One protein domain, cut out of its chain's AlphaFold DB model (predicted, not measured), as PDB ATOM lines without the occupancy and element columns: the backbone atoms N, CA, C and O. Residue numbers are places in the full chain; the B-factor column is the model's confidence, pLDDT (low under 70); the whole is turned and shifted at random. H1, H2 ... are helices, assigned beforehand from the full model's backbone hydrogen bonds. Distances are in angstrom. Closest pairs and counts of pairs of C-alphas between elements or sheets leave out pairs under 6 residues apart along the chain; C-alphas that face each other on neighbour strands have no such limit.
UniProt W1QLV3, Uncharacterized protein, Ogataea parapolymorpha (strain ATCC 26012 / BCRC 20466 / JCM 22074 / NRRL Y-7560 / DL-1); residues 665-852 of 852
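What this domain is: This is residues 665 to 852 of the 852 residues of an uncharacterized protein of Ogataea parapolymorpha (strain ATCC 26012 / BCRC 20466 / JCM 22074 / NRRL Y-7560 / DL-1) (UniProt W1QLV3). Look for a bundle of five nearly aligned helices, H2, H3, H4, H5 and H7, with H7 in its middle; H1 runs along one edge, and H5 with H6 after it in nearly the same line makes the opposite edge. The long H8 crosses H3 at a steep angle on one side of the bundle, and little H9 packs on the first part of H7. The printed part has 188 residues with nine named helices, H1 to H9 in order, and no named strand: the class is all helix. It is compact, with a radius of gyration of the C-alphas of 16.8 A, and its C-alphas span 52 by 45 by 28 A.

Where its parts are: Find C-alpha 665 at (69.412, -116.393, -41.574); from there H1 runs 28.9 A to residue 684. H2 takes residues 692 to 704, H3 residues 708 to 721. At C-alpha 728, (43.552, -94.146, -41.764), H4 sets out for residue 746, 26.9 A away. H5, residues 751 to 768, is 25.0 A long; H6 takes residues 770 to 776. H7 takes residues 785 to 798, 20.7 A. H8, residues 818 to 838, is the longest at 30.4 A, and H9, residues 846 to 849, ends at C-alpha 849, (56.670, -90.479, -53.719).

How they stand to each other: Start at H7, the hub, which touches four helices. It touches H3 at Trp 785 and Gly 719, closest C-alphas 5.2 A apart, a shallow tilt of 18 degrees, opposite ways. With residues 730 to 738 alone, H4 touches it at Leu 731 and Ala 788, C-alphas 5.5 A, the same way at 8 degrees, a shallow tilt. H5 touches it at Arg 760 and Val 798, C-alphas 6.5 A; H9 does so at Ile 849 and Arg 786, C-alphas 5.4 A. H2 and H3 form a hairpin, closest at the C-alphas of Thr 699 and Ala 711, 4.7 A. The bundle of H2, H3, H4, H5 and H7 is up and down, each running against the one before it. H8 touches H3 at a steep tilt of 50 degrees, with the C-alphas of Leu 832 and Val 709 5.4 A apart. H1 is close to H3 but not clearly touching, 7.4 A between the C-alphas of Cys 683 and Leu 717. H4 and H6 are near each other. Backbone O i to N i+4 pairs are within hydrogen-bond range throughout H1, H2, H3, H4, H7 and H8, in 13 of 14 in H5 and 2 of 3 in H6; H9 is too short for one.

The domain as a whole: The C-alphas of Pro 686 and Glu 751 are the two farthest apart, 52.6 A. The printed part has no cut and ends at residue 852, the chain's last. The link from H7 to H8, residues 799 to 817, is long. Mean pLDDT of the printed part is 78.0; 48 residues are under 70, among them 766 to 782 and 802 to 818.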
ATOM      1  N   LYS A 665      69.260-117.270 -40.389       60.19
ATOM      2  CA  LYS A 665      69.412-116.393 -41.574       60.19
ATOM      3  C   LYS A 665      69.032-117.074 -42.901       60.19
ATOM      4  O   LYS A 665      68.505-116.413 -43.791       60.19
ATOM      5  N   LEU A 666      69.284-118.380 -43.045       61.28
ATOM      6  CA  LEU A 666      69.013-119.112 -44.291       61.28
ATOM      7  C   LEU A 666      67.505-119.309 -44.532       61.28
ATOM      8  O   LEU A 666      67.006-119.041 -45.623       61.28
ATOM      9  N   ALA A 667      66.767-119.712 -43.490       73.06
ATOM     10  CA  ALA A 667      65.314-119.881 -43.543       73.06
ATOM     11  C   ALA A 667      64.592-118.544 -43.773       73.06
ATOM     12  O   ALA A 667      63.565-118.497 -44.444       73.06
ATOM     13  N   TYR A 668      65.157-117.451 -43.254       79.25
ATOM     14  CA  TYR A 668      64.647-116.103 -43.468       79.25
ATOM     15  C   TYR A 668      64.648-115.695 -44.946       79.25
ATOM     16  O   TYR A 668      63.604-115.314 -45.471       79.25
ATOM     17  N   LYS A 669      65.794-115.818 -45.633       80.50
ATOM     18  CA  LYS A 669      65.921-115.410 -47.043       80.50
ATOM     19  C   LYS A 669      64.983-116.212 -47.948       80.50
ATOM     20  O   LYS A 669      64.316-115.631 -48.796       80.50
ATOM     21  N   ARG A 670      64.896-117.528 -47.722       85.25
ATOM     22  CA  ARG A 670      63.977-118.411 -48.451       85.25
ATOM     23  C   ARG A 670      62.516-117.981 -48.272       85.25
ATOM     24  O   ARG A 670      61.818-117.800 -49.259       85.25
ATOM     25  N   ARG A 671      62.068-117.759 -47.031       86.38
ATOM     26  CA  ARG A 671      60.683-117.343 -46.742       86.38
ATOM     27  C   ARG A 671      60.337-115.974 -47.319       86.38
ATOM     28  O   ARG A 671      59.209-115.770 -47.749       86.38
ATOM     29  N   LEU A 672      61.290-115.041 -47.323       88.06
ATOM     30  CA  LEU A 672      61.086-113.744 -47.960       88.06
ATOM     31  C   LEU A 672      60.864-113.905 -49.468       88.06
ATOM     32  O   LEU A 672      59.923-113.336 -50.007       88.06
ATOM     33  N   GLN A 673      61.674-114.731 -50.129       89.31
ATOM     34  CA  GLN A 673      61.496-115.023 -51.549       89.31
ATOM     35  C   GLN A 673      60.128-115.671 -51.826       89.31
ATOM     36  O   GLN A 673      59.419-115.242 -52.729       89.31
ATOM     37  N   GLU A 674      59.700-116.616 -50.987       90.12
ATOM     38  CA  GLU A 674      58.372-117.239 -51.083       90.12
ATOM     39  C   GLU A 674      57.233-116.208 -50.917       90.12
ATOM     40  O   GLU A 674      56.250-116.248 -51.655       90.12
ATOM     41  N   LEU A 675      57.363-115.243 -49.997       91.88
ATOM     42  CA  LEU A 675      56.408-114.134 -49.844       91.88
ATOM     43  C   LEU A 675      56.358-113.229 -51.079       91.88
ATOM     44  O   LEU A 675      55.272-112.859 -51.531       91.88
ATOM     45  N   GLN A 676      57.524-112.880 -51.623       93.12
ATOM     46  CA  GLN A 676      57.637-112.077 -52.838       93.12
ATOM     47  C   GLN A 676      57.022-112.801 -54.041       93.12
ATOM     48  O   GLN A 676      56.363-112.161 -54.856       93.12
ATOM     49  N   ASP A 677      57.174-114.123 -54.134       91.38
ATOM     50  CA  ASP A 677      56.566-114.938 -55.186       91.38
ATOM     51  C   ASP A 677      55.034-114.952 -55.081       91.38
ATOM     52  O   ASP A 677      54.348-114.800 -56.095       91.38
ATOM     53  N   ILE A 678      54.479-115.070 -53.867       91.88
ATOM     54  CA  ILE A 678      53.026-114.982 -53.647       91.88
ATOM     55  C   ILE A 678      52.521-113.587 -54.026       91.88
ATOM     56  O   ILE A 678      51.533-113.470 -54.747       91.88
ATOM     57  N   PHE A 679      53.204-112.529 -53.588       95.06
ATOM     58  CA  PHE A 679      52.826-111.159 -53.933       95.06
ATOM     59  C   PHE A 679      52.910-110.906 -55.443       95.06
ATOM     60  O   PHE A 679      51.993-110.331 -56.021       95.06
ATOM     61  N   ARG A 680      53.927-111.451 -56.119       93.44
ATOM     62  CA  ARG A 680      54.027-111.411 -57.583       93.44
ATOM     63  C   ARG A 680      52.828-112.077 -58.258       93.44
ATOM     64  O   ARG A 680      52.337-111.560 -59.257       93.44
ATOM     65  N   ARG A 681      52.328-113.201 -57.727       91.19
ATOM     66  CA  ARG A 681      51.095-113.830 -58.234       91.19
ATOM     67  C   ARG A 681      49.867-112.945 -58.014       91.19
ATOM     68  O   ARG A 681      49.037-112.870 -58.913       91.19
ATOM     69  N   ILE A 682      49.769-112.257 -56.871       93.00
ATOM     70  CA  ILE A 682      48.687-111.293 -56.607       93.00
ATOM     71  C   ILE A 682      48.696-110.191 -57.674       93.00
ATOM     72  O   ILE A 682      47.683-110.001 -58.338       93.00
ATOM     73  N   CYS A 683      49.841-109.541 -57.910       91.69
ATOM     74  CA  CYS A 683      49.950-108.459 -58.896       91.69
ATOM     75  C   CYS A 683      49.641-108.911 -60.331       91.69
ATOM     76  O   CYS A 683      49.087-108.148 -61.114       91.69
ATOM     77  N   ARG A 684      49.986-110.157 -60.680       89.69
ATOM     78  CA  ARG A 684      49.760-110.721 -62.021       89.69
ATOM     79  C   ARG A 684      48.353-111.271 -62.236       89.69
ATOM     80  O   ARG A 684      48.028-111.629 -63.364       89.69
ATOM     81  N   THR A 685      47.537-111.388 -61.188       89.00
ATOM     82  CA  THR A 685      46.174-111.916 -61.309       89.00
ATOM     83  C   THR A 685      45.260-110.819 -61.865       89.00
ATOM     84  O   THR A 685      45.035-109.819 -61.176       89.00
ATOM     85  N   PRO A 686      44.712-110.968 -63.088       83.25
ATOM     86  CA  PRO A 686      43.897-109.923 -63.698       83.25
ATOM     87  C   PRO A 686      42.643-109.642 -62.866       83.25
ATOM     88  O   PRO A 686      41.921-110.565 -62.495       83.25
ATOM     89  N   GLY A 687      42.378-108.365 -62.578       83.44
ATOM     90  CA  GLY A 687      41.194-107.946 -61.823       83.44
ATOM     91  C   GLY A 687      41.202-108.331 -60.339       83.44
ATOM     92  O   GLY A 687      40.150-108.280 -59.704       83.44
ATOM     93  N   PHE A 688      42.350-108.721 -59.770       89.88
ATOM     94  CA  PHE A 688      42.438-109.001 -58.339       89.88
ATOM     95  C   PHE A 688      42.266-107.717 -57.525       89.88
ATOM     96  O   PHE A 688      43.140-106.850 -57.497       89.88
ATOM     97  N   ASP A 689      41.134-107.611 -56.836       90.69
ATOM     98  CA  ASP A 689      40.816-106.451 -56.018       90.69
ATOM     99  C   ASP A 689      41.341-106.618 -54.585       90.69
ATOM    100  O   ASP A 689      40.821-107.426 -53.815       90.69
ATOM    101  N   VAL A 690      42.380-105.869 -54.212       92.88
ATOM    102  CA  VAL A 690      42.996-105.963 -52.879       92.88
ATOM    103  C   VAL A 690      42.075-105.324 -51.834       92.88
ATOM    104  O   VAL A 690      41.707-104.150 -51.946       92.88
ATOM    105  N   SER A 691      41.703-106.084 -50.798       93.62
ATOM    106  CA  SER A 691      40.923-105.562 -49.669       93.62
ATOM    107  C   SER A 691      41.804-104.767 -48.689       93.62
ATOM    108  O   SER A 691      43.004-105.053 -48.581       93.62
ATOM    109  N   PRO A 692      41.244-103.807 -47.928       91.62
ATOM    110  CA  PRO A 692      41.997-103.056 -46.918       91.62
ATOM    111  C   PRO A 692      42.666-103.959 -45.869       91.62
ATOM    112  O   PRO A 692      43.800-103.724 -45.450       91.62
ATOM    113  N   GLU A 693      42.006-105.049 -45.466       92.81
ATOM    114  CA  GLU A 693      42.562-106.012 -44.511       92.81
ATOM    115  C   GLU A 693      43.732-106.797 -45.101       92.81
ATOM    116  O   GLU A 693      44.696-107.082 -44.385       92.81
ATOM    117  N   LEU A 694      43.663-107.154 -46.391       94.50
ATOM    118  CA  LEU A 694      44.788-107.788 -47.068       94.50
ATOM    119  C   LEU A 694      45.957-106.811 -47.187       94.50
ATOM    120  O   LEU A 694      47.073-107.194 -46.847       94.50
ATOM    121  N   LEU A 695      45.713-105.564 -47.605       95.38
ATOM    122  CA  LEU A 695      46.750-104.531 -47.694       95.38
ATOM    123  C   LEU A 695      47.501-104.387 -46.367       95.38
ATOM    124  O   LEU A 695      48.726-104.483 -46.331       95.38
ATOM    125  N   ASN A 696      46.757-104.224 -45.273       93.44
ATOM    126  CA  ASN A 696      47.322-104.113 -43.933       93.44
ATOM    127  C   ASN A 696      48.223-105.301 -43.586       93.44
ATOM    128  O   ASN A 696      49.319-105.130 -43.045       93.44
ATOM    129  N   GLU A 697      47.786-106.514 -43.921       94.56
ATOM    130  CA  GLU A 697      48.562-107.715 -43.646       94.56
ATOM    131  C   GLU A 697      49.799-107.839 -44.553       94.56
ATOM    132  O   GLU A 697      50.859-108.223 -44.054       94.56
ATOM    133  N   LEU A 698      49.707-107.466 -45.836       94.69
ATOM    134  CA  LEU A 698      50.834-107.414 -46.776       94.69
ATOM    135  C   LEU A 698      51.910-106.445 -46.274       94.69
ATOM    136  O   LEU A 698      53.048-106.855 -46.030       94.69
ATOM    137  N   THR A 699      51.536-105.180 -46.053       93.00
ATOM    138  CA  THR A 699      52.456-104.110 -45.645       93.00
ATOM    139  C   THR A 699      53.143-104.456 -44.327       93.00
ATOM    140  O   THR A 699      54.370-104.423 -44.242       93.00
ATOM    141  N   LEU A 700      52.394-104.882 -43.305       91.31
ATOM    142  CA  LEU A 700      52.980-105.249 -42.011       91.31
ATOM    143  C   LEU A 700      53.885-106.480 -42.086       91.31
ATOM    144  O   LEU A 700      54.867-106.561 -41.345       91.31
ATOM    145  N   THR A 701      53.555-107.456 -42.932       92.00
ATOM    146  CA  THR A 701      54.386-108.655 -43.088       92.00
ATOM    147  C   THR A 701      55.708-108.297 -43.758       92.00
ATOM    148  O   THR A 701      56.753-108.644 -43.214       92.00
ATOM    149  N   PHE A 702      55.696-107.537 -44.853       92.25
ATOM    150  CA  PHE A 702      56.928-107.096 -45.513       92.25
ATOM    151  C   PHE A 702      57.796-106.216 -44.606       92.25
ATOM    152  O   PHE A 702      58.983-106.496 -44.445       92.25
ATOM    153  N   LEU A 703      57.197-105.255 -43.892       89.62
ATOM    154  CA  LEU A 703      57.908-104.440 -42.900       89.62
ATOM    155  C   LEU A 703      58.564-105.295 -41.798       89.62
ATOM    156  O   LEU A 703      59.694-105.023 -41.387       89.62
ATOM    157  N   LYS A 704      57.896-106.363 -41.335       85.31
ATOM    158  CA  LYS A 704      58.449-107.324 -40.357       85.31
ATOM    159  C   LYS A 704      59.612-108.153 -40.898       85.31
ATOM    160  O   LYS A 704      60.482-108.537 -40.116       85.31
ATOM    161  N   TYR A 705      59.622-108.425 -42.199       84.44
ATOM    162  CA  TYR A 705      60.732-109.049 -42.921       84.44
ATOM    163  C   TYR A 705      61.735-108.009 -43.462       84.44
ATOM    164  O   TYR A 705      62.563-108.339 -44.307       84.44
ATOM    165  N   GLY A 706      61.679-106.751 -43.004       82.62
ATOM    166  CA  GLY A 706      62.609-105.698 -43.427       82.62
ATOM    167  C   GLY A 706      62.599-105.408 -44.933       82.62
ATOM    168  O   GLY A 706      63.520-104.773 -45.431       82.62
ATOM    169  N   ASP A 707      61.583-105.878 -45.657       89.38
ATOM    170  CA  ASP A 707      61.436-105.681 -47.094       89.38
ATOM    171  C   ASP A 707      60.592-104.433 -47.348       89.38
ATOM    172  O   ASP A 707      59.409-104.476 -47.689       89.38
ATOM    173  N   TYR A 708      61.205-103.284 -47.077       90.44
ATOM    174  CA  TYR A 708      60.558-101.984 -47.216       90.44
ATOM    175  C   TYR A 708      60.150-101.693 -48.663       90.44
ATOM    176  O   TYR A 708      59.143-101.024 -48.887       90.44
ATOM    177  N   VAL A 709      60.891-102.235 -49.633       92.06
ATOM    178  CA  VAL A 709      60.588-102.106 -51.060       92.06
ATOM    179  C   VAL A 709      59.254-102.776 -51.377       92.06
ATOM    180  O   VAL A 709      58.340-102.109 -51.862       92.06
ATOM    181  N   SER A 710      59.082-104.053 -51.029       94.44
ATOM    182  CA  SER A 710      57.818-104.747 -51.301       94.44
ATOM    183  C   SER A 710      56.649-104.204 -50.476       94.44
ATOM    184  O   SER A 710      55.508-104.235 -50.940       94.44
ATOM    185  N   ALA A 711      56.906-103.625 -49.296       93.62
ATOM    186  CA  ALA A 711      55.889-102.890 -48.541       93.62
ATOM    187  C   ALA A 711      55.386-101.640 -49.296       93.62
ATOM    188  O   ALA A 711      54.177-101.403 -49.337       93.62
ATOM    189  N   ILE A 712      56.288-100.875 -49.925       94.06
ATOM    190  CA  ILE A 712      55.934 -99.732 -50.784       94.06
ATOM    191  C   ILE A 712      55.191-100.214 -52.034       94.06
ATOM    192  O   ILE A 712      54.149 -99.654 -52.368       94.06
ATOM    193  N   CYS A 713      55.651-101.288 -52.682       95.31
ATOM    194  CA  CYS A 713      54.959-101.871 -53.834       95.31
ATOM    195  C   CYS A 713      53.533-102.344 -53.493       95.31
ATOM    196  O   CYS A 713      52.635-102.205 -54.319       95.31
ATOM    197  N   ALA A 714      53.288-102.863 -52.284       94.88
ATOM    198  CA  ALA A 714      51.941-103.230 -51.833       94.88
ATOM    199  C   ALA A 714      51.016-102.008 -51.689       94.88
ATOM    200  O   ALA A 714      49.866-102.054 -52.129       94.88
ATOM    201  N   LEU A 715      51.524-100.902 -51.130       94.75
ATOM    202  CA  LEU A 715      50.799 -99.627 -51.059       94.75
ATOM    203  C   LEU A 715      50.516 -99.075 -52.464       94.75
ATOM    204  O   LEU A 715      49.392 -98.672 -52.757       94.75
ATOM    205  N   GLN A 716      51.515 -99.124 -53.346       94.00
ATOM    206  CA  GLN A 716      51.400 -98.693 -54.735       94.00
ATOM    207  C   GLN A 716      50.357 -99.504 -55.510       94.00
ATOM    208  O   GLN A 716      49.535 -98.915 -56.208       94.00
ATOM    209  N   LEU A 717      50.357-100.834 -55.384       93.94
ATOM    210  CA  LEU A 717      49.349-101.696 -56.004       93.94
ATOM    211  C   LEU A 717      47.939-101.247 -55.603       93.94
ATOM    212  O   LEU A 717      47.091-101.025 -56.462       93.94
ATOM    213  N   TYR A 718      47.704-101.051 -54.307       93.19
ATOM    214  CA  TYR A 718      46.391-100.671 -53.795       93.19
ATOM    215  C   TYR A 718      45.941 -99.280 -54.262       93.19
ATOM    216  O   TYR A 718      44.809 -99.106 -54.712       93.19
ATOM    217  N   GLY A 719      46.822 -98.284 -54.185       90.06
ATOM    218  CA  GLY A 719      46.438 -96.914 -54.504       90.06
ATOM    219  C   GLY A 719      46.480 -96.564 -55.989       90.06
ATOM    220  O   GLY A 719      45.662 -95.779 -56.448       90.06
ATOM    221  N   MET A 720      47.404 -97.149 -56.754       89.81
ATOM    222  CA  MET A 720      47.611 -96.804 -58.164       89.81
ATOM    223  C   MET A 720      46.964 -97.805 -59.125       89.81
ATOM    224  O   MET A 720      46.379 -97.388 -60.117       89.81
ATOM    225  N   VAL A 721      47.057 -99.112 -58.850       88.31
ATOM    226  CA  VAL A 721      46.511-100.153 -59.743       88.31
ATOM    227  C   VAL A 721      45.053-100.460 -59.401       88.31
ATOM    228  O   VAL A 721      44.217-100.503 -60.298       88.31
ATOM    229  N   CYS A 722      44.719-100.617 -58.115       89.19
ATOM    230  CA  CYS A 722      43.329-100.805 -57.681       89.19
ATOM    231  C   CYS A 722      42.540 -99.484 -57.593       89.19
ATOM    232  O   CYS A 722      41.325 -99.528 -57.414       89.19
ATOM    233  N   ASN A 723      43.209 -98.327 -57.723       89.44
ATOM    234  CA  ASN A 723      42.616 -96.986 -57.654       89.44
ATOM    235  C   ASN A 723      41.784 -96.746 -56.375       89.44
ATOM    236  O   ASN A 723      40.647 -96.272 -56.432       89.44
ATOM    237  N   LYS A 724      42.331 -97.126 -55.212       88.81
ATOM    238  CA  LYS A 724      41.668 -96.991 -53.906       88.81
ATOM    239  C   LYS A 724      42.373 -95.987 -52.998       88.81
ATOM    240  O   LYS A 724      43.597 -95.980 -52.891       88.81
ATOM    241  N   ASN A 725      41.586 -95.215 -52.254       87.50
ATOM    242  CA  ASN A 725      42.101 -94.342 -51.198       87.50
ATOM    243  C   ASN A 725      42.544 -95.154 -49.976       87.50
ATOM    244  O   ASN A 725      41.931 -96.169 -49.622       87.50
ATOM    245  N   LEU A 726      43.620 -94.706 -49.331       85.81
ATOM    246  CA  LEU A 726      44.206 -95.391 -48.189       85.81
ATOM    247  C   LEU A 726      43.360 -95.156 -46.932       85.81
ATOM    248  O   LEU A 726      43.030 -94.024 -46.588       85.81
ATOM    249  N   GLU A 727      43.051 -96.220 -46.192       85.69
ATOM    250  CA  GLU A 727      42.396 -96.064 -44.896       85.69
ATOM    251  C   GLU A 727      43.360 -95.501 -43.842       85.69
ATOM    252  O   GLU A 727      44.538 -95.867 -43.767       85.69
ATOM    253  N   LYS A 728      42.824 -94.674 -42.934       81.69
ATOM    254  CA  LYS A 728      43.552 -94.146 -41.764       81.69
ATOM    255  C   LYS A 728      44.184 -95.263 -40.922       81.69
ATOM    256  O   LYS A 728      45.253 -95.079 -40.347       81.69
ATOM    257  N   THR A 729      43.533 -96.424 -40.861       84.00
ATOM    258  CA  THR A 729      44.003 -97.625 -40.158       84.00
ATOM    259  C   THR A 729      45.362 -98.091 -40.680       84.00
ATOM    260  O   THR A 729      46.263 -98.330 -39.878       84.00
ATOM    261  N   THR A 730      45.553 -98.136 -41.999       86.12
ATOM    262  CA  THR A 730      46.806 -98.561 -42.638       86.12
ATOM    263  C   THR A 730      47.961 -97.635 -42.293       86.12
ATOM    264  O   THR A 730      49.032 -98.095 -41.891       86.12
ATOM    265  N   LEU A 731      47.739 -96.323 -42.379       85.19
ATOM    266  CA  LEU A 731      48.754 -95.327 -42.041       85.19
ATOM    267  C   LEU A 731      49.159 -95.412 -40.561       85.19
ATOM    268  O   LEU A 731      50.349 -95.405 -40.238       85.19
ATOM    269  N   LEU A 732      48.181 -95.560 -39.660       84.06
ATOM    270  CA  LEU A 732      48.436 -95.740 -38.229       84.06
ATOM    271  C   LEU A 732      49.206 -97.033 -37.932       84.06
ATOM    272  O   LEU A 732      50.076 -97.026 -37.062       84.06
ATOM    273  N   LEU A 733      48.928 -98.123 -38.653       85.88
ATOM    274  CA  LEU A 733      49.636 -99.398 -38.505       85.88
ATOM    275  C   LEU A 733      51.099 -99.308 -38.951       85.88
ATOM    276  O   LEU A 733      51.982 -99.818 -38.258       85.88
ATOM    277  N   VAL A 734      51.362 -98.653 -40.085       86.19
ATOM    278  CA  VAL A 734      52.730 -98.385 -40.557       86.19
ATOM    279  C   VAL A 734      53.474 -97.531 -39.531       86.19
ATOM    280  O   VAL A 734      54.581 -97.886 -39.130       86.19
ATOM    281  N   ASN A 735      52.843 -96.459 -39.049       84.19
ATOM    282  CA  ASN A 735      53.424 -95.575 -38.046       84.19
ATOM    283  C   ASN A 735      53.757 -96.312 -36.734       84.19
ATOM    284  O   ASN A 735      54.905 -96.307 -36.296       84.19
ATOM    285  N   ASP A 736      52.792 -97.024 -36.143       84.69
ATOM    286  CA  ASP A 736      52.991 -97.793 -34.905       84.69
ATOM    287  C   ASP A 736      54.126 -98.825 -35.034       84.69
ATOM    288  O   ASP A 736      54.932 -98.999 -34.113       84.69
ATOM    289  N   TYR A 737      54.242 -99.492 -36.188       86.06
ATOM    290  CA  TYR A 737      55.336-100.426 -36.437       86.06
ATOM    291  C   TYR A 737      56.712 -99.743 -36.433       86.06
ATOM    292  O   TYR A 737      57.664-100.253 -35.826       86.06
ATOM    293  N   LEU A 738      56.829 -98.610 -37.124       84.50
ATOM    294  CA  LEU A 738      58.085 -97.874 -37.246       84.50
ATOM    295  C   LEU A 738      58.473 -97.215 -35.917       84.50
ATOM    296  O   LEU A 738      59.630 -97.312 -35.516       84.50
ATOM    297  N   GLU A 739      57.513 -96.690 -35.155       82.12
ATOM    298  CA  GLU A 739      57.728 -96.166 -33.797       82.12
ATOM    299  C   GLU A 739      58.215 -97.240 -32.816       82.12
ATOM    300  O   GLU A 739      59.180 -97.037 -32.071       82.12
ATOM    301  N   LYS A 740      57.637 -98.445 -32.866       82.25
ATOM    302  CA  LYS A 740      58.161 -99.595 -32.106       82.25
ATOM    303  C   LYS A 740      59.574 -99.979 -32.542       82.25
ATOM    304  O   LYS A 740      60.373-100.422 -31.713       82.25
ATOM    305  N   SER A 741      59.888 -99.823 -33.826       77.69
ATOM    306  CA  SER A 741      61.227-100.083 -34.360       77.69
ATOM    307  C   SER A 741      62.236 -99.046 -33.853       77.69
ATOM    308  O   SER A 741      63.295 -99.447 -33.368       77.69
ATOM    309  N   PHE A 742      61.871 -97.758 -33.824       76.88
ATOM    310  CA  PHE A 742      62.656 -96.693 -33.190       76.88
ATOM    311  C   PHE A 742      62.914 -96.981 -31.707       76.88
ATOM    312  O   PHE A 742      64.063 -96.972 -31.269       76.88
ATOM    313  N   ALA A 743      61.874 -97.307 -30.932       75.75
ATOM    314  CA  ALA A 743      62.009 -97.604 -29.504       75.75
ATOM    315  C   ALA A 743      62.945 -98.797 -29.240       75.75
ATOM    316  O   ALA A 743      63.789 -98.757 -28.342       75.75
ATOM    317  N   LYS A 744      62.841 -99.850 -30.061       74.12
ATOM    318  CA  LYS A 744      63.724-101.017 -29.973       74.12
ATOM    319  C   LYS A 744      65.172-100.670 -30.320       74.12
ATOM    320  O   LYS A 744      66.079-101.244 -29.722       74.12
ATOM    321  N   MET A 745      65.407 -99.762 -31.260       70.38
ATOM    322  CA  MET A 745      66.762 -99.318 -31.594       70.38
ATOM    323  C   MET A 745      67.362 -98.401 -30.538       70.38
ATOM    324  O   MET A 745      68.509 -98.618 -30.162       70.38
ATOM    325  N   LYS A 746      66.571 -97.481 -29.974       70.50
ATOM    326  CA  LYS A 746      66.988 -96.626 -28.854       70.50
ATOM    327  C   LYS A 746      67.586 -97.435 -27.700       70.50
ATOM    328  O   LYS A 746      68.579 -97.031 -27.114       70.50
ATOM    329  N   SER A 747      67.023 -98.612 -27.411       69.50
ATOM    330  CA  SER A 747      67.527 -99.504 -26.353       69.50
ATOM    331  C   SER A 747      68.915-100.114 -26.607       69.50
ATOM    332  O   SER A 747      69.436-100.802 -25.735       69.50
ATOM    333  N   LYS A 748      69.497 -99.918 -27.795       69.75
ATOM    334  CA  LYS A 748      70.748-100.553 -28.214       69.75
ATOM    335  C   LYS A 748      71.863 -99.568 -28.609       69.75
ATOM    336  O   LYS A 748      72.927-100.036 -29.002       69.75
ATOM    337  N   LEU A 749      71.620 -98.260 -28.556       68.06
ATOM    338  CA  LEU A 749      72.607 -97.228 -28.894       68.06
ATOM    339  C   LEU A 749      73.462 -96.825 -27.688       68.06
ATOM    340  O   LEU A 749      73.008 -96.933 -26.547       68.06
ATOM    341  N   THR A 750      74.671 -96.320 -27.948       68.75
ATOM    342  CA  THR A 750      75.500 -95.645 -26.934       68.75
ATOM    343  C   THR A 750      74.959 -94.246 -26.606       68.75
ATOM    344  O   THR A 750      74.171 -93.692 -27.368       68.75
ATOM    345  N   GLU A 751      75.365 -93.656 -25.476       67.19
ATOM    346  CA  GLU A 751      74.831 -92.371 -24.979       67.19
ATOM    347  C   GLU A 751      75.011 -91.215 -25.989       67.19
ATOM    348  O   GLU A 751      74.068 -90.472 -26.247       67.19
ATOM    349  N   TYR A 752      76.163 -91.144 -26.668       66.69
ATOM    350  CA  TYR A 752      76.462 -90.132 -27.690       66.69
ATOM    351  C   TYR A 752      75.687 -90.331 -29.009       66.69
ATOM    352  O   TYR A 752      75.161 -89.379 -29.586       66.69
ATOM    353  N   GLU A 753      75.575 -91.573 -29.493       66.88
ATOM    354  CA  GLU A 753      74.796 -91.891 -30.701       66.88
ATOM    355  C   GLU A 753      73.293 -91.682 -30.475       66.88
ATOM    356  O   GLU A 753      72.558 -91.317 -31.395       66.88
ATOM    357  N   ASN A 754      72.840 -91.895 -29.237       67.94
ATOM    358  CA  ASN A 754      71.460 -91.695 -28.825       67.94
ATOM    359  C   ASN A 754      71.055 -90.223 -28.956       67.94
ATOM    360  O   ASN A 754      69.985 -89.963 -29.493       67.94
ATOM    361  N   ASP A 755      71.901 -89.264 -28.575       71.50
ATOM    362  CA  ASP A 755      71.573 -87.833 -28.666       71.50
ATOM    363  C   ASP A 755      71.423 -87.348 -30.119       71.50
ATOM    364  O   ASP A 755      70.442 -86.675 -30.454       71.50
ATOM    365  N   GLN A 756      72.324 -87.752 -31.023       69.94
ATOM    366  CA  GLN A 756      72.212 -87.407 -32.448       69.94
ATOM    367  C   GLN A 756      71.029 -88.109 -33.132       69.94
ATOM    368  O   GLN A 756      70.289 -87.488 -33.905       69.94
ATOM    369  N   MET A 757      70.801 -89.394 -32.830       70.62
ATOM    370  CA  MET A 757      69.651 -90.132 -33.360       70.62
ATOM    371  C   MET A 757      68.333 -89.559 -32.813       70.62
ATOM    372  O   MET A 757      67.365 -89.436 -33.560       70.62
ATOM    373  N   LEU A 758      68.285 -89.149 -31.540       71.94
ATOM    374  CA  LEU A 758      67.118 -88.509 -30.932       71.94
ATOM    375  C   LEU A 758      66.812 -87.152 -31.563       71.94
ATOM    376  O   LEU A 758      65.631 -86.854 -31.735       71.94
ATOM    377  N   ALA A 759      67.818 -86.366 -31.955       74.50
ATOM    378  CA  ALA A 759      67.607 -85.121 -32.691       74.50
ATOM    379  C   ALA A 759      66.953 -85.377 -34.064       74.50
ATOM    380  O   ALA A 759      65.907 -84.797 -34.356       74.50
ATOM    381  N   ARG A 760      67.481 -86.323 -34.861       72.69
ATOM    382  CA  ARG A 760      66.889 -86.727 -36.157       72.69
ATOM    383  C   ARG A 760      65.485 -87.330 -36.009       72.69
ATOM    384  O   ARG A 760      64.585 -86.990 -36.771       72.69
ATOM    385  N   ILE A 761      65.269 -88.199 -35.016       71.38
ATOM    386  CA  ILE A 761      63.951 -88.793 -34.727       71.38
ATOM    387  C   ILE A 761      62.965 -87.718 -34.269       71.38
ATOM    388  O   ILE A 761      61.802 -87.758 -34.665       71.38
ATOM    389  N   SER A 762      63.397 -86.754 -33.453       72.62
ATOM    390  CA  SER A 762      62.544 -85.646 -33.009       72.62
ATOM    391  C   SER A 762      62.162 -84.753 -34.185       72.62
ATOM    392  O   SER A 762      60.982 -84.465 -34.352       72.62
ATOM    393  N   GLN A 763      63.108 -84.442 -35.074       72.12
ATOM    394  CA  GLN A 763      62.846 -83.715 -36.317       72.12
ATOM    395  C   GLN A 763      61.877 -84.477 -37.240       72.12
ATOM    396  O   GLN A 763      60.973 -83.882 -37.830       72.12
ATOM    397  N   LEU A 764      61.994 -85.807 -37.328       69.81
ATOM    398  CA  LEU A 764      61.050 -86.647 -38.070       69.81
ATOM    399  C   LEU A 764      59.659 -86.681 -37.409       69.81
ATOM    400  O   LEU A 764      58.635 -86.612 -38.086       69.81
ATOM    401  N   ARG A 765      59.596 -86.727 -36.075       71.00
ATOM    402  CA  ARG A 765      58.339 -86.656 -35.315       71.00
ATOM    403  C   ARG A 765      57.678 -85.276 -35.379       71.00
ATOM    404  O   ARG A 765      56.458 -85.197 -35.281       71.00
ATOM    405  N   GLU A 766      58.440 -84.208 -35.567       67.06
ATOM    406  CA  GLU A 766      57.905 -82.862 -35.798       67.06
ATOM    407  C   GLU A 766      57.379 -82.700 -37.224       67.06
ATOM    408  O   GLU A 766      56.275 -82.192 -37.421       67.06
ATOM    409  N   THR A 767      58.119 -83.199 -38.215       63.72
ATOM    410  CA  THR A 767      57.724 -83.109 -39.628       63.72
ATOM    411  C   THR A 767      56.597 -84.074 -40.006       63.72
ATOM    412  O   THR A 767      55.847 -83.786 -40.934       63.72
ATOM    413  N   ILE A 768      56.441 -85.205 -39.304       60.47
ATOM    414  CA  ILE A 768      55.522 -86.286 -39.714       60.47
ATOM    415  C   ILE A 768      54.929 -87.111 -38.547       60.47
ATOM    416  O   ILE A 768      54.153 -88.034 -38.771       60.47
ATOM    417  N   GLY A 769      55.300 -86.849 -37.292       54.56
ATOM    418  CA  GLY A 769      54.927 -87.694 -36.150       54.56
ATOM    419  C   GLY A 769      53.457 -87.640 -35.725       54.56
ATOM    420  O   GLY A 769      52.612 -86.942 -36.275       54.56
ATOM    421  N   PHE A 770      53.139 -88.392 -34.668       49.75
ATOM    422  CA  PHE A 770      51.768 -88.623 -34.180       49.75
ATOM    423  C   PHE A 770      50.939 -87.334 -33.972       49.75
ATOM    424  O   PHE A 770      49.727 -87.340 -34.182       49.75
ATOM    425  N   LYS A 771      51.590 -86.216 -33.609       48.88
ATOM    426  CA  LYS A 771      50.955 -84.897 -33.427       48.88
ATOM    427  C   LYS A 771      50.597 -84.194 -34.748       48.88
ATOM    428  O   LYS A 771      49.612 -83.462 -34.773       48.88
ATOM    429  N   SER A 772      51.342 -84.402 -35.836       53.66
ATOM    430  CA  SER A 772      50.993 -83.890 -37.172       53.66
ATOM    431  C   SER A 772      49.992 -84.802 -37.891       53.66
ATOM    432  O   SER A 772      49.090 -84.301 -38.558       53.66
ATOM    433  N   LEU A 773      50.028 -86.116 -37.638       53.69
ATOM    434  CA  LEU A 773      48.988 -87.064 -38.072       53.69
ATOM    435  C   LEU A 773      47.627 -86.835 -37.383       53.69
ATOM    436  O   LEU A 773      46.586 -87.049 -38.001       53.69
ATOM    437  N   GLN A 774      47.608 -86.358 -36.130       50.03
ATOM    438  CA  GLN A 774      46.378 -85.902 -35.462       50.03
ATOM    439  C   GLN A 774      45.787 -84.628 -36.091       50.03
ATOM    440  O   GLN A 774      44.572 -84.481 -36.091       50.03
ATOM    441  N   LYS A 775      46.604 -83.749 -36.689       51.56
ATOM    442  CA  LYS A 775      46.118 -82.562 -37.423       51.56
ATOM    443  C   LYS A 775      45.585 -82.901 -38.822       51.56
ATOM    444  O   LYS A 775      44.600 -82.318 -39.251       51.56
ATOM    445  N   LEU A 776      46.183 -83.884 -39.503       49.84
ATOM    446  CA  LEU A 776      45.632 -84.497 -40.728       49.84
ATOM    447  C   LEU A 776      44.309 -85.245 -40.468       49.84
ATOM    448  O   LEU A 776      43.529 -85.487 -41.378       49.84
ATOM    449  N   SER A 777      44.053 -85.613 -39.214       45.81
ATOM    450  CA  SER A 777      42.905 -86.405 -38.778       45.81
ATOM    451  C   SER A 777      41.581 -85.632 -38.729       45.81
ATOM    452  O   SER A 777      40.535 -86.279 -38.705       45.81
ATOM    453  N   ASP A 778      41.625 -84.297 -38.757       50.88
ATOM    454  CA  ASP A 778      40.434 -83.437 -38.704       50.88
ATOM    455  C   ASP A 778      39.855 -83.122 -40.098       50.88
ATOM    456  O   ASP A 778      38.755 -82.584 -40.195       50.88
ATOM    457  N   ASN A 779      40.547 -83.508 -41.182       47.31
ATOM    458  CA  ASN A 779      40.077 -83.362 -42.562       47.31
ATOM    459  C   ASN A 779      40.121 -84.726 -43.289       47.31
ATOM    460  O   ASN A 779      41.203 -85.195 -43.631       47.31
ATOM    461  N   PRO A 780      38.979 -85.394 -43.542       45.91
ATOM    462  CA  PRO A 780      38.930 -86.744 -44.121       45.91
ATOM    463  C   PRO A 780      39.219 -86.814 -45.638       45.91
ATOM    464  O   PRO A 780      38.876 -87.809 -46.275       45.91
ATOM    465  N   LEU A 781      39.820 -85.782 -46.236       51.75
ATOM    466  CA  LEU A 781      40.037 -85.693 -47.682       51.75
ATOM    467  C   LEU A 781      41.373 -86.342 -48.095       51.75
ATOM    468  O   LEU A 781      42.444 -85.847 -47.760       51.75
ATOM    469  N   ASP A 782      41.247 -87.456 -48.826       64.25
ATOM    470  CA  ASP A 782      42.216 -88.102 -49.727       64.25
ATOM    471  C   ASP A 782      43.604 -88.478 -49.177       64.25
ATOM    472  O   ASP A 782      44.634 -88.078 -49.718       64.25
ATOM    473  N   LEU A 783      43.648 -89.359 -48.166       74.12
ATOM    474  CA  LEU A 783      44.878 -90.103 -47.864       74.12
ATOM    475  C   LEU A 783      45.279 -90.972 -49.066       74.12
ATOM    476  O   LEU A 783      44.572 -91.907 -49.462       74.12
ATOM    477  N   ASN A 784      46.449 -90.676 -49.622       84.12
ATOM    478  CA  ASN A 784      47.029 -91.357 -50.763       84.12
ATOM    479  C   ASN A 784      48.001 -92.450 -50.282       84.12
ATOM    480  O   ASN A 784      48.647 -92.343 -49.240       84.12
ATOM    481  N   TRP A 785      48.166 -93.518 -51.065       88.81
ATOM    482  CA  TRP A 785      49.193 -94.533 -50.811       88.81
ATOM    483  C   TRP A 785      50.608 -93.938 -50.700       88.81
ATOM    484  O   TRP A 785      51.443 -94.465 -49.958       88.81
ATOM    485  N   ARG A 786      50.860 -92.818 -51.397       89.00
ATOM    486  CA  ARG A 786      52.111 -92.053 -51.321       89.00
ATOM    487  C   ARG A 786      52.391 -91.514 -49.923       89.00
ATOM    488  O   ARG A 786      53.555 -91.479 -49.541       89.00
ATOM    489  N   ASP A 787      51.371 -91.186 -49.133       85.56
ATOM    490  CA  ASP A 787      51.560 -90.660 -47.776       85.56
ATOM    491  C   ASP A 787      52.187 -91.718 -46.859       85.56
ATOM    492  O   ASP A 787      53.179 -91.465 -46.172       85.56
ATOM    493  N   ALA A 788      51.670 -92.950 -46.910       86.38
ATOM    494  CA  ALA A 788      52.233 -94.071 -46.160       86.38
ATOM    495  C   ALA A 788      53.602 -94.513 -46.701       86.38
ATOM    496  O   ALA A 788      54.498 -94.835 -45.917       86.38
ATOM    497  N   ALA A 789      53.795 -94.506 -48.023       88.50
ATOM    498  CA  ALA A 789      55.083 -94.840 -48.632       88.50
ATOM    499  C   ALA A 789      56.166 -93.799 -48.290       88.50
ATOM    500  O   ALA A 789      57.281 -94.171 -47.924       88.50
ATOM    501  N   SER A 790      55.826 -92.508 -48.315       86.19
ATOM    502  CA  SER A 790      56.692 -91.401 -47.892       86.19
ATOM    503  C   SER A 790      57.109 -91.551 -46.430       86.19
ATOM    504  O   SER A 790      58.280 -91.365 -46.097       86.19
ATOM    505  N   TYR A 791      56.194 -91.998 -45.565       84.31
ATOM    506  CA  TYR A 791      56.504 -92.295 -44.168       84.31
ATOM    507  C   TYR A 791      57.581 -93.388 -44.019       84.31
ATOM    508  O   TYR A 791      58.530 -93.232 -43.248       84.31
ATOM    509  N   ILE A 792      57.485 -94.467 -44.808       87.69
ATOM    510  CA  ILE A 792      58.491 -95.543 -44.843       87.69
ATOM    511  C   ILE A 792      59.838 -95.026 -45.373       87.69
ATOM    512  O   ILE A 792      60.880 -95.319 -44.788       87.69
ATOM    513  N   ILE A 793      59.838 -94.241 -46.453       87.06
ATOM    514  CA  ILE A 793      61.067 -93.707 -47.065       87.06
ATOM    515  C   ILE A 793      61.777 -92.740 -46.113       87.06
ATOM    516  O   ILE A 793      62.988 -92.829 -45.926       87.06
ATOM    517  N   ARG A 794      61.036 -91.841 -45.458       83.38
ATOM    518  CA  ARG A 794      61.609 -90.893 -44.493       83.38
ATOM    519  C   ARG A 794      62.158 -91.606 -43.254       83.38
ATOM    520  O   ARG A 794      63.208 -91.206 -42.759       83.38
ATOM    521  N   TYR A 795      61.524 -92.697 -42.807       81.75
ATOM    522  CA  TYR A 795      62.102 -93.587 -41.793       81.75
ATOM    523  C   TYR A 795      63.455 -94.156 -42.242       81.75
ATOM    524  O   TYR A 795      64.415 -94.108 -41.479       81.75
ATOM    525  N   LEU A 796      63.559 -94.663 -43.476       81.44
ATOM    526  CA  LEU A 796      64.820 -95.194 -44.011       81.44
ATOM    527  C   LEU A 796      65.905 -94.120 -44.131       81.44
ATOM    528  O   LEU A 796      67.065 -94.404 -43.848       81.44
ATOM    529  N   ASN A 797      65.528 -92.890 -44.483       81.38
ATOM    530  CA  ASN A 797      66.449 -91.761 -44.596       81.38
ATOM    531  C   ASN A 797      67.098 -91.377 -43.254       81.38
ATOM    532  O   ASN A 797      68.263 -90.998 -43.222       81.38
ATOM    533  N   VAL A 798      66.389 -91.526 -42.122       76.38
ATOM    534  CA  VAL A 798      66.989 -91.321 -40.781       76.38
ATOM    535  C   VAL A 798      68.148 -92.286 -40.524       76.38
ATOM    536  O   VAL A 798      69.070 -91.948 -39.778       76.38
ATOM    537  N   PHE A 799      68.113 -93.453 -41.168       73.12
ATOM    538  CA  PHE A 799      69.116 -94.511 -41.079       73.12
ATOM    539  C   PHE A 799      70.011 -94.600 -42.310       73.12
ATOM    540  O   PHE A 799      70.573 -95.667 -42.557       73.12
ATOM    541  N   ASP A 800      70.096 -93.521 -43.093       74.12
ATOM    542  CA  ASP A 800      70.939 -93.422 -44.289       74.12
ATOM    543  C   ASP A 800      70.746 -94.636 -45.235       74.12
ATOM    544  O   ASP A 800      71.687 -95.191 -45.799       74.12
ATOM    545  N   PHE A 801      69.496 -95.116 -45.342       73.19
ATOM    546  CA  PHE A 801      69.082 -96.283 -46.136       73.19
ATOM    547  C   PHE A 801      69.836 -97.592 -45.818       73.19
ATOM    548  O   PHE A 801      69.927 -98.488 -46.662       73.19
ATOM    549  N   ASN A 802      70.341 -97.754 -44.589       65.12
ATOM    550  CA  ASN A 802      71.050 -98.964 -44.184       65.12
ATOM    551  C   ASN A 802      70.133-100.210 -44.274       65.12
ATOM    552  O   ASN A 802      69.082-100.255 -43.624       65.12
ATOM    553  N   PRO A 803      70.526-101.263 -45.023       50.09
ATOM    554  CA  PRO A 803      69.699-102.450 -45.260       50.09
ATOM    555  C   PRO A 803      69.456-103.316 -44.013       50.09
ATOM    556  O   PRO A 803      68.636-104.235 -44.060       50.09
ATOM    557  N   ASN A 804      70.156-103.076 -42.898       55.28
ATOM    558  CA  ASN A 804      69.914-103.798 -41.652       55.28
ATOM    559  C   ASN A 804      69.958-102.868 -40.431       55.28
ATOM    560  O   ASN A 804      70.936-102.902 -39.676       55.28
ATOM    561  N   PRO A 805      68.884-102.097 -40.169       49.62
ATOM    562  CA  PRO A 805      68.844-101.157 -39.045       49.62
ATOM    563  C   PRO A 805      69.083-101.843 -37.685       49.62
ATOM    564  O   PRO A 805      69.507-101.221 -36.722       49.62
ATOM    565  N   PHE A 806      68.892-103.164 -37.583       45.47
ATOM    566  CA  PHE A 806      69.069-103.910 -36.334       45.47
ATOM    567  C   PHE A 806      70.482-104.481 -36.101       45.47
ATOM    568  O   PHE A 806      70.703-105.095 -35.048       45.47
ATOM    569  N   SER A 807      71.421-104.310 -37.039       43.94
ATOM    570  CA  SER A 807      72.808-104.791 -36.948       43.94
ATOM    571  C   SER A 807      73.755-103.685 -36.474       43.94
ATOM    572  O   SER A 807      74.541-103.149 -37.246       43.94
ATOM    573  N   LEU A 808      73.732-103.394 -35.176       41.47
ATOM    574  CA  LEU A 808      74.584-102.377 -34.537       41.47
ATOM    575  C   LEU A 808      76.069-102.758 -34.398       41.47
ATOM    576  O   LEU A 808      76.819-102.048 -33.749       41.47
ATOM    577  N   LYS A 809      76.523-103.873 -34.984       39.41
ATOM    578  CA  LYS A 809      77.922-104.319 -34.840       39.41
ATOM    579  C   LYS A 809      78.941-103.520 -35.662       39.41
ATOM    580  O   LYS A 809      80.124-103.721 -35.442       39.41
ATOM    581  N   ASN A 810      78.494-102.646 -36.567       37.03
ATOM    582  CA  ASN A 810      79.383-101.873 -37.443       37.03
ATOM    583  C   ASN A 810      79.218-100.351 -37.294       37.03
ATOM    584  O   ASN A 810      79.760 -99.612 -38.110       37.03
ATOM    585  N   HIS A 811      78.481 -99.870 -36.288       41.81
ATOM    586  CA  HIS A 811      78.500 -98.448 -35.946       41.81
ATOM    587  C   HIS A 811      79.664 -98.187 -34.987       41.81
ATOM    588  O   HIS A 811      79.475 -97.932 -33.807       41.81
ATOM    589  N   ASP A 812      80.890 -98.255 -35.507       36.44
ATOM    590  CA  ASP A 812      81.987 -97.490 -34.918       36.44
ATOM    591  C   ASP A 812      81.790 -96.033 -35.354       36.44
ATOM    592  O   ASP A 812      82.413 -95.582 -36.309       36.44
ATOM    593  N   GLY A 813      80.830 -95.336 -34.732       41.00
ATOM    594  CA  GLY A 813      80.779 -93.873 -34.584       41.00
ATOM    595  C   GLY A 813      80.906 -92.958 -35.814       41.00
ATOM    596  O   GLY A 813      80.964 -91.743 -35.639       41.00
ATOM    597  N   HIS A 814      80.936 -93.472 -37.041       42.50
ATOM    598  CA  HIS A 814      81.015 -92.668 -38.252       42.50
ATOM    599  C   HIS A 814      79.685 -92.742 -38.992       42.50
ATOM    600  O   HIS A 814      79.371 -93.707 -39.686       42.50
ATOM    601  N   PHE A 815      78.884 -91.693 -38.806       52.94
ATOM    602  CA  PHE A 815      77.811 -91.343 -39.726       52.94
ATOM    603  C   PHE A 815      78.395 -91.305 -41.138       52.94
ATOM    604  O   PHE A 815      79.431 -90.675 -41.361       52.94
ATOM    605  N   THR A 816      77.763 -92.034 -42.056       55.72
ATOM    606  CA  THR A 816      78.214 -92.153 -43.444       55.72
ATOM    607  C   THR A 816      78.394 -90.770 -44.052       55.72
ATOM    608  O   THR A 816      77.568 -89.878 -43.834       55.72
ATOM    609  N   SER A 817      79.466 -90.590 -44.817       62.56
ATOM    610  CA  SER A 817      79.683 -89.358 -45.575       62.56
ATOM    611  C   SER A 817      78.463 -89.055 -46.458       62.56
ATOM    612  O   SER A 817      77.732 -89.961 -46.866       62.56
ATOM    613  N   THR A 818      78.232 -87.782 -46.791       68.25
ATOM    614  CA  THR A 818      77.110 -87.357 -47.652       68.25
ATOM    615  C   THR A 818      77.053 -88.151 -48.966       68.25
ATOM    616  O   THR A 818      75.972 -88.430 -49.475       68.25
ATOM    617  N   GLN A 819      78.220 -88.571 -49.467       71.06
ATOM    618  CA  GLN A 819      78.388 -89.403 -50.655       71.06
ATOM    619  C   GLN A 819      77.862 -90.840 -50.458       71.06
ATOM    620  O   GLN A 819      77.114 -91.346 -51.287       71.06
ATOM    621  N   GLU A 820      78.202 -91.490 -49.343       71.44
ATOM    622  CA  GLU A 820      77.787 -92.869 -49.039       71.44
ATOM    623  C   GLU A 820      76.274 -92.996 -48.802       71.44
ATOM    624  O   GLU A 820      75.682 -94.031 -49.124       71.44
ATOM    625  N   ASN A 821      75.644 -91.945 -48.268       73.69
ATOM    626  CA  ASN A 821      74.191 -91.884 -48.111       73.69
ATOM    627  C   ASN A 821      73.485 -91.763 -49.474       73.69
ATOM    628  O   ASN A 821      72.554 -92.518 -49.754       73.69
ATOM    629  N   GLU A 822      73.964 -90.885 -50.363       79.25
ATOM    630  CA  GLU A 822      73.426 -90.801 -51.729       79.25
ATOM    631  C   GLU A 822      73.632 -92.120 -52.504       79.25
ATOM    632  O   GLU A 822      72.719 -92.575 -53.200       79.25
ATOM    633  N   ASP A 823      74.751 -92.827 -52.306       80.62
ATOM    634  CA  ASP A 823      74.973 -94.164 -52.881       80.62
ATOM    635  C   ASP A 823      74.023 -95.234 -52.304       80.62
ATOM    636  O   ASP A 823      73.583 -96.152 -53.005       80.62
ATOM    637  N   ALA A 824      73.699 -95.175 -51.008       79.44
ATOM    638  CA  ALA A 824      72.740 -96.084 -50.373       79.44
ATOM    639  C   ALA A 824      71.304 -95.828 -50.859       79.44
ATOM    640  O   ALA A 824      70.600 -96.771 -51.230       79.44
ATOM    641  N   LYS A 825      70.907 -94.558 -50.950       85.12
ATOM    642  CA  LYS A 825      69.635 -94.112 -51.526       85.12
ATOM    643  C   LYS A 825      69.491 -94.523 -52.995       85.12
ATOM    644  O   LYS A 825      68.477 -95.119 -53.351       85.12
ATOM    645  N   SER A 826      70.528 -94.323 -53.814       85.56
ATOM    646  CA  SER A 826      70.555 -94.752 -55.225       85.56
ATOM    647  C   SER A 826      70.378 -96.267 -55.366       85.56
ATOM    648  O   SER A 826      69.626 -96.748 -56.214       85.56
ATOM    649  N   ARG A 827      71.029 -97.051 -54.493       86.19
ATOM    650  CA  ARG A 827      70.859 -98.515 -54.451       86.19
ATOM    651  C   ARG A 827      69.444 -98.919 -54.046       86.19
ATOM    652  O   ARG A 827      68.900 -99.854 -54.632       86.19
ATOM    653  N   PHE A 828      68.848 -98.241 -53.066       88.50
ATOM    654  CA  PHE A 828      67.467 -98.492 -52.659       88.50
ATOM    655  C   PHE A 828      66.481 -98.184 -53.793       88.50
ATOM    656  O   PHE A 828      65.594 -98.991 -54.063       88.50
ATOM    657  N   GLU A 829      66.669 -97.070 -54.501       90.69
ATOM    658  CA  GLU A 829      65.857 -96.710 -55.664       90.69
ATOM    659  C   GLU A 829      65.970 -97.745 -56.788       90.69
ATOM    660  O   GLU A 829      64.956 -98.198 -57.317       90.69
ATOM    661  N   ALA A 830      67.186 -98.209 -57.093       89.88
ATOM    662  CA  ALA A 830      67.394 -99.274 -58.070       89.88
ATOM    663  C   ALA A 830      66.677-100.580 -57.673       89.88
ATOM    664  O   ALA A 830      66.108-101.261 -58.528       89.88
ATOM    665  N   LEU A 831      66.666-100.926 -56.379       90.38
ATOM    666  CA  LEU A 831      65.916-102.077 -55.867       90.38
ATOM    667  C   LEU A 831      64.401-101.870 -55.979       90.38
ATOM    668  O   LEU A 831      63.706-102.799 -56.388       90.38
ATOM    669  N   LEU A 832      63.897-100.670 -55.676       91.50
ATOM    670  CA  LEU A 832      62.483-100.325 -55.819       91.50
ATOM    671  C   LEU A 832      62.011-100.464 -57.266       91.50
ATOM    672  O   LEU A 832      61.027-101.158 -57.521       91.50
ATOM    673  N   LEU A 833      62.743 -99.870 -58.210       93.00
ATOM    674  CA  LEU A 833      62.433 -99.947 -59.638       93.00
ATOM    675  C   LEU A 833      62.471-101.392 -60.147       93.00
ATOM    676  O   LEU A 833      61.589-101.809 -60.898       93.00
ATOM    677  N   LYS A 834      63.455-102.183 -59.698       92.94
ATOM    678  CA  LYS A 834      63.542-103.607 -60.033       92.94
ATOM    679  C   LYS A 834      62.339-104.391 -59.505       92.94
ATOM    680  O   LYS A 834      61.759-105.180 -60.243       92.94
ATOM    681  N   SER A 835      61.935-104.172 -58.254       91.75
ATOM    682  CA  SER A 835      60.765-104.845 -57.680       91.75
ATOM    683  C   SER A 835      59.459-104.417 -58.347       91.75
ATOM    684  O   SER A 835      58.613-105.271 -58.603       91.75
ATOM    685  N   GLN A 836      59.292-103.133 -58.681       93.94
ATOM    686  CA  GLN A 836      58.148-102.657 -59.469       93.94
ATOM    687  C   GLN A 836      58.058-103.395 -60.808       93.94
ATOM    688  O   GLN A 836      56.987-103.876 -61.165       93.94
ATOM    689  N   GLU A 837      59.184-103.556 -61.506       93.00
ATOM    690  CA  GLU A 837      59.254-104.304 -62.762       93.00
ATOM    691  C   GLU A 837      58.936-105.797 -62.573       93.00
ATOM    692  O   GLU A 837      58.080-106.342 -63.275       93.00
ATOM    693  N   ASP A 838      59.527-106.445 -61.565       91.94
ATOM    694  CA  ASP A 838      59.266-107.853 -61.232       91.94
ATOM    695  C   ASP A 838      57.777-108.114 -60.925       91.94
ATOM    696  O   ASP A 838      57.234-109.181 -61.263       91.94
ATOM    697  N   TYR A 839      57.117-107.143 -60.287       93.38
ATOM    698  CA  TYR A 839      55.696-107.159 -59.937       93.38
ATOM    699  C   TYR A 839      54.773-106.604 -61.028       93.38
ATOM    700  O   TYR A 839      53.561-106.671 -60.847       93.38
ATOM    701  N   GLN A 840      55.308-106.118 -62.155       92.44
ATOM    702  CA  GLN A 840      54.552-105.480 -63.245       92.44
ATOM    703  C   GLN A 840      53.735-104.256 -62.796       92.44
ATOM    704  O   GLN A 840      52.649-103.986 -63.306       92.44
ATOM    705  N   LEU A 841      54.256-103.509 -61.827       92.25
ATOM    706  CA  LEU A 841      53.686-102.245 -61.376       92.25
ATOM    707  C   LEU A 841      54.235-101.080 -62.218       92.25
ATOM    708  O   LEU A 841      55.344-101.176 -62.754       92.25
ATOM    709  N   PRO A 842      53.504 -99.955 -62.318       91.31
ATOM    710  CA  PRO A 842      54.026 -98.744 -62.943       91.31
ATOM    711  C   PRO A 842      55.345 -98.298 -62.295       91.31
ATOM    712  O   PRO A 842      55.502 -98.393 -61.078       91.31
ATOM    713  N   LYS A 843      56.293 -97.789 -63.084       91.50
ATOM    714  CA  LYS A 843      57.547 -97.253 -62.532       91.50
ATOM    715  C   LYS A 843      57.262 -95.938 -61.806       91.50
ATOM    716  O   LYS A 843      56.632 -95.053 -62.379       91.50
ATOM    717  N   VAL A 844      57.703 -95.834 -60.555       90.25
ATOM    718  CA  VAL A 844      57.575 -94.623 -59.726       90.25
ATOM    719  C   VAL A 844      58.898 -94.404 -59.001       90.25
ATOM    720  O   VAL A 844      59.334 -95.294 -58.266       90.25
ATOM    721  N   TYR A 845      59.515 -93.241 -59.208       90.38
ATOM    722  CA  TYR A 845      60.802 -92.874 -58.614       90.38
ATOM    723  C   TYR A 845      60.631 -92.379 -57.173       90.38
ATOM    724  O   TYR A 845      59.534 -91.995 -56.758       90.38
ATOM    725  N   LEU A 846      61.712 -92.352 -56.388       87.12
ATOM    726  CA  LEU A 846      61.650 -91.861 -55.004       87.12
ATOM    727  C   LEU A 846      61.186 -90.399 -54.935       87.12
ATOM    728  O   LEU A 846      60.415 -90.047 -54.038       87.12
ATOM    729  N   SER A 847      61.603 -89.578 -55.905       84.12
ATOM    730  CA  SER A 847      61.188 -88.176 -56.057       84.12
ATOM    731  C   SER A 847      59.685 -88.004 -56.287       84.12
ATOM    732  O   SER A 847      59.124 -86.971 -55.939       84.12
ATOM    733  N   ASP A 848      59.022 -89.014 -56.852       83.12
ATOM    734  CA  ASP A 848      57.587 -88.967 -57.152       83.12
ATOM    735  C   ASP A 848      56.728 -89.342 -55.933       83.12
ATOM    736  O   ASP A 848      55.530 -89.039 -55.886       83.12
ATOM    737  N   ILE A 849      57.324 -90.043 -54.960       82.44
ATOM    738  CA  ILE A 849      56.670 -90.479 -53.719       82.44
ATOM    739  C   ILE A 849      56.879 -89.442 -52.618       82.44
ATOM    740  O   ILE A 849      55.940 -89.099 -51.902       82.44
ATOM    741  N   VAL A 850      58.109 -88.946 -52.476       77.62
ATOM    742  CA  VAL A 850      58.452 -87.905 -51.511       77.62
ATOM    743  C   VAL A 850      58.570 -86.592 -52.273       77.62
ATOM    744  O   VAL A 850      59.616 -86.308 -52.848       77.62
ATOM    745  N   GLN A 851      57.512 -85.776 -52.250       58.22
ATOM    746  CA  GLN A 851      57.677 -84.345 -52.504       58.22
ATOM    747  C   GLN A 851      58.570 -83.810 -51.378       58.22
ATOM    748  O   GLN A 851      58.138 -83.723 -50.221       58.22
ATOM    749  N   LEU A 852      59.854 -83.638 -51.691       36.28
ATOM    750  CA  LEU A 852      60.854 -83.048 -50.804       36.28
ATOM    751  C   LEU A 852      60.679 -81.535 -50.746       36.28
ATOM    752  O   LEU A 852      60.505 -80.931 -51.829       36.28
TER     753      LEU A 852